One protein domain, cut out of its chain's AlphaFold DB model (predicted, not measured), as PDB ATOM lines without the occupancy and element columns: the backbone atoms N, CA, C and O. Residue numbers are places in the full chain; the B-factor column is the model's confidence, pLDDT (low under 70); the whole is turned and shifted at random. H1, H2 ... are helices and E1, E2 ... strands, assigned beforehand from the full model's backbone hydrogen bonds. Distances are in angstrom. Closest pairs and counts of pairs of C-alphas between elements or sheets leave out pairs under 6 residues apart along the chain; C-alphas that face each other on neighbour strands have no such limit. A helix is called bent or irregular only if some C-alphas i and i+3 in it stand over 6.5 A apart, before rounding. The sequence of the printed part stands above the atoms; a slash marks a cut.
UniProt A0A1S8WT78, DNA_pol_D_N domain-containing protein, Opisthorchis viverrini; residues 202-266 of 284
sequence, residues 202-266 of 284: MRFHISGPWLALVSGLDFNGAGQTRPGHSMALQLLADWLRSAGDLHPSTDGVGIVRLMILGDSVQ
ATOM      1  N   MET A 202     101.105 134.643 150.160       64.19
ATOM      2  CA  MET A 202      99.687 134.993 150.342       64.19
ATOM      3  C   MET A 202      98.849 133.930 151.074       64.19
ATOM      4  O   MET A 202      97.701 134.185 151.422       64.19
ATOM      5  N   ARG A 203      99.368 132.710 151.267       67.19
ATOM      6  CA  ARG A 203      98.640 131.564 151.854       67.19
ATOM      7  C   ARG A 203      99.420 130.934 153.007       67.19
ATOM      8  O   ARG A 203      99.486 129.709 153.159       67.19
ATOM      9  N   PHE A 204     100.020 131.791 153.825       70.00
ATOM     10  CA  PHE A 204     100.843 131.394 154.964       70.00
ATOM     11  C   PHE A 204     100.049 130.562 155.992       70.00
ATOM     12  O   PHE A 204     100.560 129.577 156.519       70.00
ATOM     13  N   HIS A 205      98.761 130.876 156.188       68.31
ATOM     14  CA  HIS A 205      97.886 130.218 157.164       68.31
ATOM     15  C   HIS A 205      97.519 128.758 156.836       68.31
ATOM     16  O   HIS A 205      97.257 127.990 157.751       68.31
ATOM     17  N   ILE A 206      97.497 128.329 155.568       69.06
ATOM     18  CA  ILE A 206      97.166 126.929 155.200       69.06
ATOM     19  C   ILE A 206      98.393 126.047 154.946       69.06
ATOM     20  O   ILE A 206      98.245 124.867 154.638       69.06
ATOM     21  N   SER A 207      99.594 126.620 155.005       74.12
ATOM     22  CA  SER A 207     100.842 125.931 154.652       74.12
ATOM     23  C   SER A 207     101.716 125.584 155.858       74.12
ATOM     24  O   SER A 207     102.746 124.934 155.687       74.12
ATOM     25  N   GLY A 208     101.310 126.010 157.057       72.25
ATOM     26  CA  GLY A 208     102.008 125.729 158.305       72.25
ATOM     27  C   GLY A 208     101.757 124.320 158.851       72.25
ATOM     28  O   GLY A 208     101.102 123.493 158.208       72.25
ATOM     29  N   PRO A 209     102.277 124.023 160.053       79.75
ATOM     30  CA  PRO A 209     102.773 124.972 161.059       79.75
ATOM     31  C   PRO A 209     104.139 125.599 160.733       79.75
ATOM     32  O   PRO A 209     105.045 124.910 160.270       79.75
ATOM     33  N   TRP A 210     104.308 126.891 161.043       81.81
ATOM     34  CA  TRP A 210     105.551 127.636 160.787       81.81
ATOM     35  C   TRP A 210     106.284 128.082 162.055       81.81
ATOM     36  O   TRP A 210     105.672 128.427 163.067       81.81
ATOM     37  N   LEU A 211     107.612 128.156 161.961       87.56
ATOM     38  CA  LEU A 211     108.497 128.728 162.974       87.56
ATOM     39  C   LEU A 211     109.054 130.064 162.469       87.56
ATOM     40  O   LEU A 211     109.679 130.109 161.412       87.56
ATOM     41  N   ALA A 212     108.857 131.139 163.228       90.38
ATOM     42  CA  ALA A 212     109.488 132.426 162.965       90.38
ATOM     43  C   ALA A 212     110.844 132.499 163.671       90.38
ATOM     44  O   ALA A 212     110.930 132.261 164.876       90.38
ATOM     45  N   LEU A 213     111.892 132.846 162.927       94.94
ATOM     46  CA  LEU A 213     113.248 133.039 163.434       94.94
ATOM     47  C   LEU A 213     113.649 134.497 163.216       94.94
ATOM     48  O   LEU A 213     113.539 135.000 162.099       94.94
ATOM     49  N   VAL A 214     114.112 135.166 164.266       95.12
ATOM     50  CA  VAL A 214     114.606 136.546 164.195       95.12
ATOM     51  C   VAL A 214     115.872 136.701 165.030       95.12
ATOM     52  O   VAL A 214     116.018 136.035 166.046       95.12
ATOM     53  N   SER A 215     116.787 137.571 164.624       94.88
ATOM     54  CA  SER A 215     118.025 137.928 165.335       94.88
ATOM     55  C   SER A 215     118.381 139.376 165.011       94.88
ATOM     56  O   SER A 215     117.852 139.914 164.037       94.88
ATOM     57  N   GLY A 216     119.283 140.000 165.773       91.62
ATOM     58  CA  GLY A 216     119.756 141.350 165.433       91.62
ATOM     59  C   GLY A 216     118.641 142.394 165.512       91.62
ATOM     60  O   GLY A 216     118.472 143.198 164.598       91.62
ATOM     61  N   LEU A 217     117.811 142.326 166.561       91.81
ATOM     62  CA  LEU A 217     116.738 143.305 166.767       91.81
ATOM     63  C   LEU A 217     117.290 144.677 167.162       91.81
ATOM     64  O   LEU A 217     116.557 145.650 167.035       91.81
ATOM     65  N   ASP A 218     118.549 144.745 167.612       87.88
ATOM     66  CA  ASP A 218     119.309 145.979 167.835       87.88
ATOM     67  C   ASP A 218     118.554 147.058 168.641       87.88
ATOM     68  O   ASP A 218     118.732 148.257 168.419       87.88
ATOM     69  N   PHE A 219     117.719 146.654 169.610       88.69
ATOM     70  CA  PHE A 219     117.033 147.597 170.491       88.69
ATOM     71  C   PHE A 219     118.077 148.449 171.215       88.69
ATOM     72  O   PHE A 219     118.942 147.924 171.921       88.69
ATOM     73  N   ASN A 220     117.987 149.769 171.068       82.69
ATOM     74  CA  ASN A 220     118.883 150.708 171.728       82.69
ATOM     75  C   ASN A 220     118.090 151.619 172.682       82.69
ATOM     76  O   ASN A 220     117.002 152.097 172.377       82.69
ATOM     77  N   GLY A 221     118.607 151.811 173.899       70.19
ATOM     78  CA  GLY A 221     117.910 152.582 174.939       70.19
ATOM     79  C   GLY A 221     118.146 154.095 174.879       70.19
ATOM     80  O   GLY A 221     117.397 154.850 175.488       70.19
ATOM     81  N   ALA A 222     119.199 154.541 174.184       67.75
ATOM     82  CA  ALA A 222     119.678 155.929 174.236       67.75
ATOM     83  C   ALA A 222     120.342 156.433 172.935       67.75
ATOM     84  O   ALA A 222     120.917 157.518 172.923       67.75
ATOM     85  N   GLY A 223     120.318 155.647 171.851       65.00
ATOM     86  CA  GLY A 223     121.052 155.940 170.614       65.00
ATOM     87  C   GLY A 223     120.148 156.324 169.444       65.00
ATOM     88  O   GLY A 223     118.956 156.029 169.437       65.00
ATOM     89  N   GLN A 224     120.724 156.939 168.410       65.00
ATOM     90  CA  GLN A 224     120.051 157.044 167.116       65.00
ATOM     91  C   GLN A 224     119.977 155.645 166.488       65.00
ATOM     92  O   GLN A 224     120.997 154.988 166.294       65.00
ATOM     93  N   THR A 225     118.773 155.161 166.188       73.06
ATOM     94  CA  THR A 225     118.592 153.954 165.369       73.06
ATOM     95  C   THR A 225     118.774 154.288 163.892       73.06
ATOM     96  O   THR A 225     118.579 155.434 163.480       73.06
ATOM     97  N   ARG A 226     119.032 153.275 163.056       80.88
ATOM     98  CA  ARG A 226     118.953 153.440 161.595       80.88
ATOM     99  C   ARG A 226     117.572 154.004 161.203       80.88
ATOM    100  O   ARG A 226     116.570 153.605 161.809       80.88
ATOM    101  N   PRO A 227     117.475 154.906 160.209       84.56
ATOM    102  CA  PRO A 227     116.185 155.398 159.731       84.56
ATOM    103  C   PRO A 227     115.243 154.239 159.382       84.56
ATOM    104  O   PRO A 227     115.647 153.279 158.730       84.56
ATOM    105  N   GLY A 228     113.993 154.306 159.844       87.12
ATOM    106  CA  GLY A 228     112.988 153.268 159.590       87.12
ATOM    107  C   GLY A 228     113.066 152.027 160.487       87.12
ATOM    108  O   GLY A 228     112.175 151.189 160.403       87.12
ATOM    109  N   HIS A 229     114.052 151.917 161.385       90.12
ATOM    110  CA  HIS A 229     114.193 150.764 162.285       90.12
ATOM    111  C   HIS A 229     112.948 150.524 163.159       90.12
ATOM    112  O   HIS A 229     112.398 149.426 163.167       90.12
ATOM    113  N   SER A 230     112.443 151.571 163.823       88.81
ATOM    114  CA  SER A 230     111.221 151.488 164.642       88.81
ATOM    115  C   SER A 230     109.995 151.055 163.823       88.81
ATOM    116  O   SER A 230     109.235 150.186 164.246       88.81
ATOM    117  N   MET A 231     109.848 151.581 162.600       92.75
ATOM    118  CA  MET A 231     108.767 151.184 161.692       92.75
ATOM    119  C   MET A 231     108.890 149.713 161.277       92.75
ATOM    120  O   MET A 231     107.899 148.990 161.288       92.75
ATOM    121  N   ALA A 232     110.095 149.247 160.945       92.75
ATOM    122  CA  ALA A 232     110.333 147.852 160.588       92.75
ATOM    123  C   ALA A 232     109.987 146.898 161.745       92.75
ATOM    124  O   ALA A 232     109.333 145.880 161.521       92.75
ATOM    125  N   LEU A 233     110.358 147.250 162.982       92.50
ATOM    126  CA  LEU A 233     109.998 146.482 164.177       92.50
ATOM    127  C   LEU A 233     108.488 146.465 164.424       92.50
ATOM    128  O   LEU A 233     107.941 145.418 164.768       92.50
ATOM    129  N   GLN A 234     107.809 147.595 164.219       92.62
ATOM    130  CA  GLN A 234     106.356 147.670 164.337       92.62
ATOM    131  C   GLN A 234     105.667 146.779 163.294       92.62
ATOM    132  O   GLN A 234     104.815 145.970 163.655       92.62
ATOM    133  N   LEU A 235     106.085 146.857 162.027       93.38
ATOM    134  CA  LEU A 235     105.558 146.012 160.951       93.38
ATOM    135  C   LEU A 235     105.792 144.522 161.222       93.38
ATOM    136  O   LEU A 235     104.889 143.711 161.026       93.38
ATOM    137  N   LEU A 236     106.982 144.160 161.712       93.00
ATOM    138  CA  LEU A 236     107.288 142.793 162.123       93.00
ATOM    139  C   LEU A 236     106.365 142.341 163.260       93.00
ATOM    140  O   LEU A 236     105.806 141.249 163.200       93.00
ATOM    141  N   ALA A 237     106.189 143.171 164.289       92.19
ATOM    142  CA  ALA A 237     105.331 142.849 165.420       92.19
ATOM    143  C   ALA A 237     103.870 142.658 164.986       92.19
ATOM    144  O   ALA A 237     103.217 141.723 165.447       92.19
ATOM    145  N   ASP A 238     103.368 143.495 164.080       90.69
ATOM    146  CA  ASP A 238     102.001 143.394 163.572       90.69
ATOM    147  C   ASP A 238     101.801 142.145 162.701       90.69
ATOM    148  O   ASP A 238     100.821 141.423 162.889       90.69
ATOM    149  N   TRP A 239     102.772 141.807 161.848       87.94
ATOM    150  CA  TRP A 239     102.774 140.561 161.073       87.94
ATOM    151  C   TRP A 239     102.846 139.303 161.959       87.94
ATOM    152  O   TRP A 239     102.152 138.313 161.723       87.94
ATOM    153  N   LEU A 240     103.645 139.331 163.030       88.94
ATOM    154  CA  LEU A 240     103.726 138.226 163.991       88.94
ATOM    155  C   LEU A 240     102.428 138.064 164.795       88.94
ATOM    156  O   LEU A 240     101.985 136.938 165.019       88.94
ATOM    157  N   ARG A 241     101.794 139.173 165.207       86.75
ATOM    158  CA  ARG A 241     100.484 139.155 165.888       86.75
ATOM    159  C   ARG A 241      99.391 138.553 165.018       86.75
ATOM    160  O   ARG A 241      98.466 137.944 165.549       86.75
ATOM    161  N   SER A 242      99.516 138.690 163.704       83.12
ATOM    162  CA  SER A 242      98.615 138.087 162.731       83.12
ATOM    163  C   SER A 242      99.034 136.658 162.335       83.12
ATOM    164  O   SER A 242      98.572 136.122 161.332       83.12
ATOM    165  N   ALA A 243      99.924 136.022 163.110       81.44
ATOM    166  CA  ALA A 243     100.457 134.680 162.863       81.44
ATOM    167  C   ALA A 243     101.033 134.494 161.445       81.44
ATOM    168  O   ALA A 243     100.979 133.396 160.885       81.44
ATOM    169  N   GLY A 244     101.598 135.562 160.879       79.44
ATOM    170  CA  GLY A 244     102.192 135.585 159.548       79.44
ATOM    171  C   GLY A 244     101.218 135.901 158.412       79.44
ATOM    172  O   GLY A 244     101.639 135.973 157.257       79.44
ATOM    173  N   ASP A 245      99.936 136.111 158.717       76.44
ATOM    174  CA  ASP A 245      98.909 136.424 157.730       76.44
ATOM    175  C   ASP A 245      98.136 137.690 158.104       76.44
ATOM    176  O   ASP A 245      97.379 137.713 159.071       76.44
ATOM    177  N   LEU A 246      98.337 138.768 157.348       71.50
ATOM    178  CA  LEU A 246      97.651 140.042 157.577       71.50
ATOM    179  C   LEU A 246      96.163 139.991 157.177       71.50
ATOM    180  O   LEU A 246      95.423 140.922 157.494       71.50
ATOM    181  N   HIS A 247      95.718 138.923 156.505       71.81
ATOM    182  CA  HIS A 247      94.328 138.681 156.134       71.81
ATOM    183  C   HIS A 247      93.783 137.437 156.868       71.81
ATOM    184  O   HIS A 247      93.648 136.365 156.274       71.81
ATOM    185  N   PRO A 248      93.449 137.557 158.166       61.62
ATOM    186  CA  PRO A 248      93.142 136.409 159.010       61.62
ATOM    187  C   PRO A 248      91.950 135.607 158.466       61.62
ATOM    188  O   PRO A 248      90.849 136.136 158.316       61.62
ATOM    189  N   SER A 249      92.162 134.316 158.208       63.44
ATOM    190  CA  SER A 249      91.096 133.328 158.028       63.44
ATOM    191  C   SER A 249      91.012 132.435 159.271       63.44
ATOM    192  O   SER A 249      91.987 132.268 160.004       63.44
ATOM    193  N   THR A 250      89.834 131.882 159.554       61.03
ATOM    194  CA  THR A 250      89.590 131.073 160.763       61.03
ATOM    195  C   THR A 250      90.157 129.655 160.692       61.03
ATOM    196  O   THR A 250      90.238 128.994 161.725       61.03
ATOM    197  N   ASP A 251      90.575 129.196 159.508       63.88
ATOM    198  CA  ASP A 251      90.744 127.764 159.214       63.88
ATOM    199  C   ASP A 251      92.215 127.351 158.986       63.88
ATOM    200  O   ASP A 251      92.494 126.285 158.438       63.88
ATOM    201  N   GLY A 252      93.180 128.184 159.395       66.62
ATOM    202  CA  GLY A 252      94.610 127.967 159.151       66.62
ATOM    203  C   GLY A 252      95.486 127.830 160.403       66.62
ATOM    204  O   GLY A 252      95.216 128.421 161.446       66.62
ATOM    205  N   VAL A 253      96.591 127.090 160.272       71.94
ATOM    206  CA  VAL A 253      97.697 127.033 161.239       71.94
ATOM    207  C   VAL A 253      98.857 127.886 160.705       71.94
ATOM    208  O   VAL A 253      99.569 127.475 159.792       71.94
ATOM    209  N   GLY A 254      99.031 129.089 161.260       79.50
ATOM    210  CA  GLY A 254     100.093 130.033 160.883       79.50
ATOM    211  C   GLY A 254     101.418 129.810 161.627       79.50
ATOM    212  O   GLY A 254     101.864 128.678 161.838       79.50
ATOM    213  N   ILE A 255     102.058 130.909 162.037       84.44
ATOM    214  CA  ILE A 255     103.236 130.881 162.919       84.44
ATOM    215  C   ILE A 255     102.829 130.316 164.279       84.44
ATOM    216  O   ILE A 255     102.031 130.914 164.998       84.44
ATOM    217  N   VAL A 256     103.415 129.181 164.658       85.25
ATOM    218  CA  VAL A 256     103.157 128.536 165.955       85.25
ATOM    219  C   VAL A 256     104.167 128.944 167.024       85.25
ATOM    220  O   VAL A 256     103.931 128.736 168.214       85.25
ATOM    221  N   ARG A 257     105.313 129.506 166.617       87.00
ATOM    222  CA  ARG A 257     106.371 129.929 167.536       87.00
ATOM    223  C   ARG A 257     107.281 130.987 166.924       87.00
ATOM    224  O   ARG A 257     107.579 130.939 165.736       87.00
ATOM    225  N   LEU A 258     107.761 131.886 167.777       90.81
ATOM    226  CA  LEU A 258     108.840 132.829 167.502       90.81
ATOM    227  C   LEU A 258     110.090 132.416 168.292       90.81
ATOM    228  O   LEU A 258     109.992 132.147 169.489       90.81
ATOM    229  N   MET A 259     111.251 132.396 167.641       93.19
ATOM    230  CA  MET A 259     112.563 132.279 168.278       93.19
ATOM    231  C   MET A 259     113.383 133.534 168.006       93.19
ATOM    232  O   MET A 259     113.569 133.917 166.851       93.19
ATOM    233  N   ILE A 260     113.892 134.140 169.078       94.94
ATOM    234  CA  ILE A 260     114.798 135.288 169.022       94.94
ATOM    235  C   ILE A 260     116.220 134.773 169.281       94.94
ATOM    236  O   ILE A 260     116.519 134.282 170.368       94.94
ATOM    237  N   LEU A 261     117.078 134.842 168.266       95.31
ATOM    238  CA  LEU A 261     118.390 134.201 168.180       95.31
ATOM    239  C   LEU A 261     119.527 135.214 168.402       95.31
ATOM    240  O   LEU A 261     120.386 135.392 167.544       95.31
ATOM    241  N   GLY A 262     119.528 135.878 169.559       94.00
ATOM    242  CA  GLY A 262     120.613 136.779 169.964       94.00
ATOM    243  C   GLY A 262     120.568 138.178 169.339       94.00
ATOM    244  O   GLY A 262     119.639 138.529 168.605       94.00
ATOM    245  N   ASP A 263     121.550 139.000 169.722       90.88
ATOM    246  CA  ASP A 263     121.746 140.389 169.276       90.88
ATOM    247  C   ASP A 263     120.473 141.244 169.360       90.88
ATOM    248  O   ASP A 263     120.117 142.015 168.473       90.88
ATOM    249  N   SER A 264     119.709 141.059 170.438       91.75
ATOM    250  CA  SER A 264     118.447 141.781 170.612       91.75
ATOM    251  C   SER A 264     118.647 143.211 171.095       91.75
ATOM    252  O   SER A 264     117.823 144.061 170.795       91.75
ATOM    253  N   VAL A 265     119.712 143.474 171.852       89.38
ATOM    254  CA  VAL A 265     119.987 144.778 172.464       89.38
ATOM    255  C   VAL A 265     121.390 145.207 172.075       89.38
ATOM    256  O   VAL A 265     122.329 144.423 172.215       89.38
ATOM    257  N   GLN A 266     121.534 146.457 171.636       83.25
ATOM    258  CA  GLN A 266     122.826 147.037 171.293       83.25
ATOM    259  C   GLN A 266     123.264 148.044 172.360       83.25
ATOM    260  O   GLN A 266     122.498 148.916 172.782       83.25
TER     261      GLN A 266
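Overview. This is residues 202 to 266 of the 284 residues of the protein "DNA_pol_D_N domain-containing protein" of Opisthorchis viverrini (UniProt A0A1S8WT78). The domain is a narrow ribbon of two parallel strands, E1 and E2, with one helix, H2, running back beside it and coming near it with residues 236 to 241. Long links at both ends, residues 215 to 228 and 242 to 254, make a loose, long loop of the whole, and the small irregular helix H1 sits at the end where the strands begin. The printed part has 65 residues, under half of them in named elements, in the order H1, E1, H2, E2; the class is mixed, helices and strands. It is loose, with a radius of gyration of the C-alphas of 13.9 A, and a rod spanning 43 by 21 by 14 A.

Arrangement. E1, residues 210 to 214, and E2, residues 255 to 260, are parallel neighbours at 21 degrees; N 212 and O 257 are 2.8 A apart and N 256 and O 210 are 2.9 A apart, within hydrogen-bond range. E1, H2 of residues 229 to 241, and E2 form a strand-helix-strand unit, two parallel neighbour strands with a helix between them along the chain, and its crossover is right-handed. The closest C-alphas of H2 and E2, those of Leu 240 and Ile 255, are 7.4 A apart. H1, residues 202 to 207, and H2 are apart. In H2 every O i to N i+4 pair is within hydrogen-bond range; in H1 0 of 2 are, beside 2 of 3 O i to N i+3 pairs.

Along the chain. E1 measures 13.2 A from first to last C-alpha, E2 13.8 A, H2 18.3 A and H1 10.1 A. H1 is irregular: C-alphas 202 and 205 are 8.5 A apart. C-alpha 202 is at (99.687, 134.993, 150.342), and C-alpha 260, where E2 ends, at (114.798, 135.288, 169.022).

Size, cuts and confidence. The two C-alphas farthest apart, those of Ala 222 and Asp 251, are 43.1 A apart. The printed part has no cut; the links E1 to H2 and H2 to E2 are long, and H1 to E1 is tight. The mean pLDDT of the printed part is 82.2, with residues 202 to 203, 205 to 206, 222 to 224 and 248 to 252 under 70.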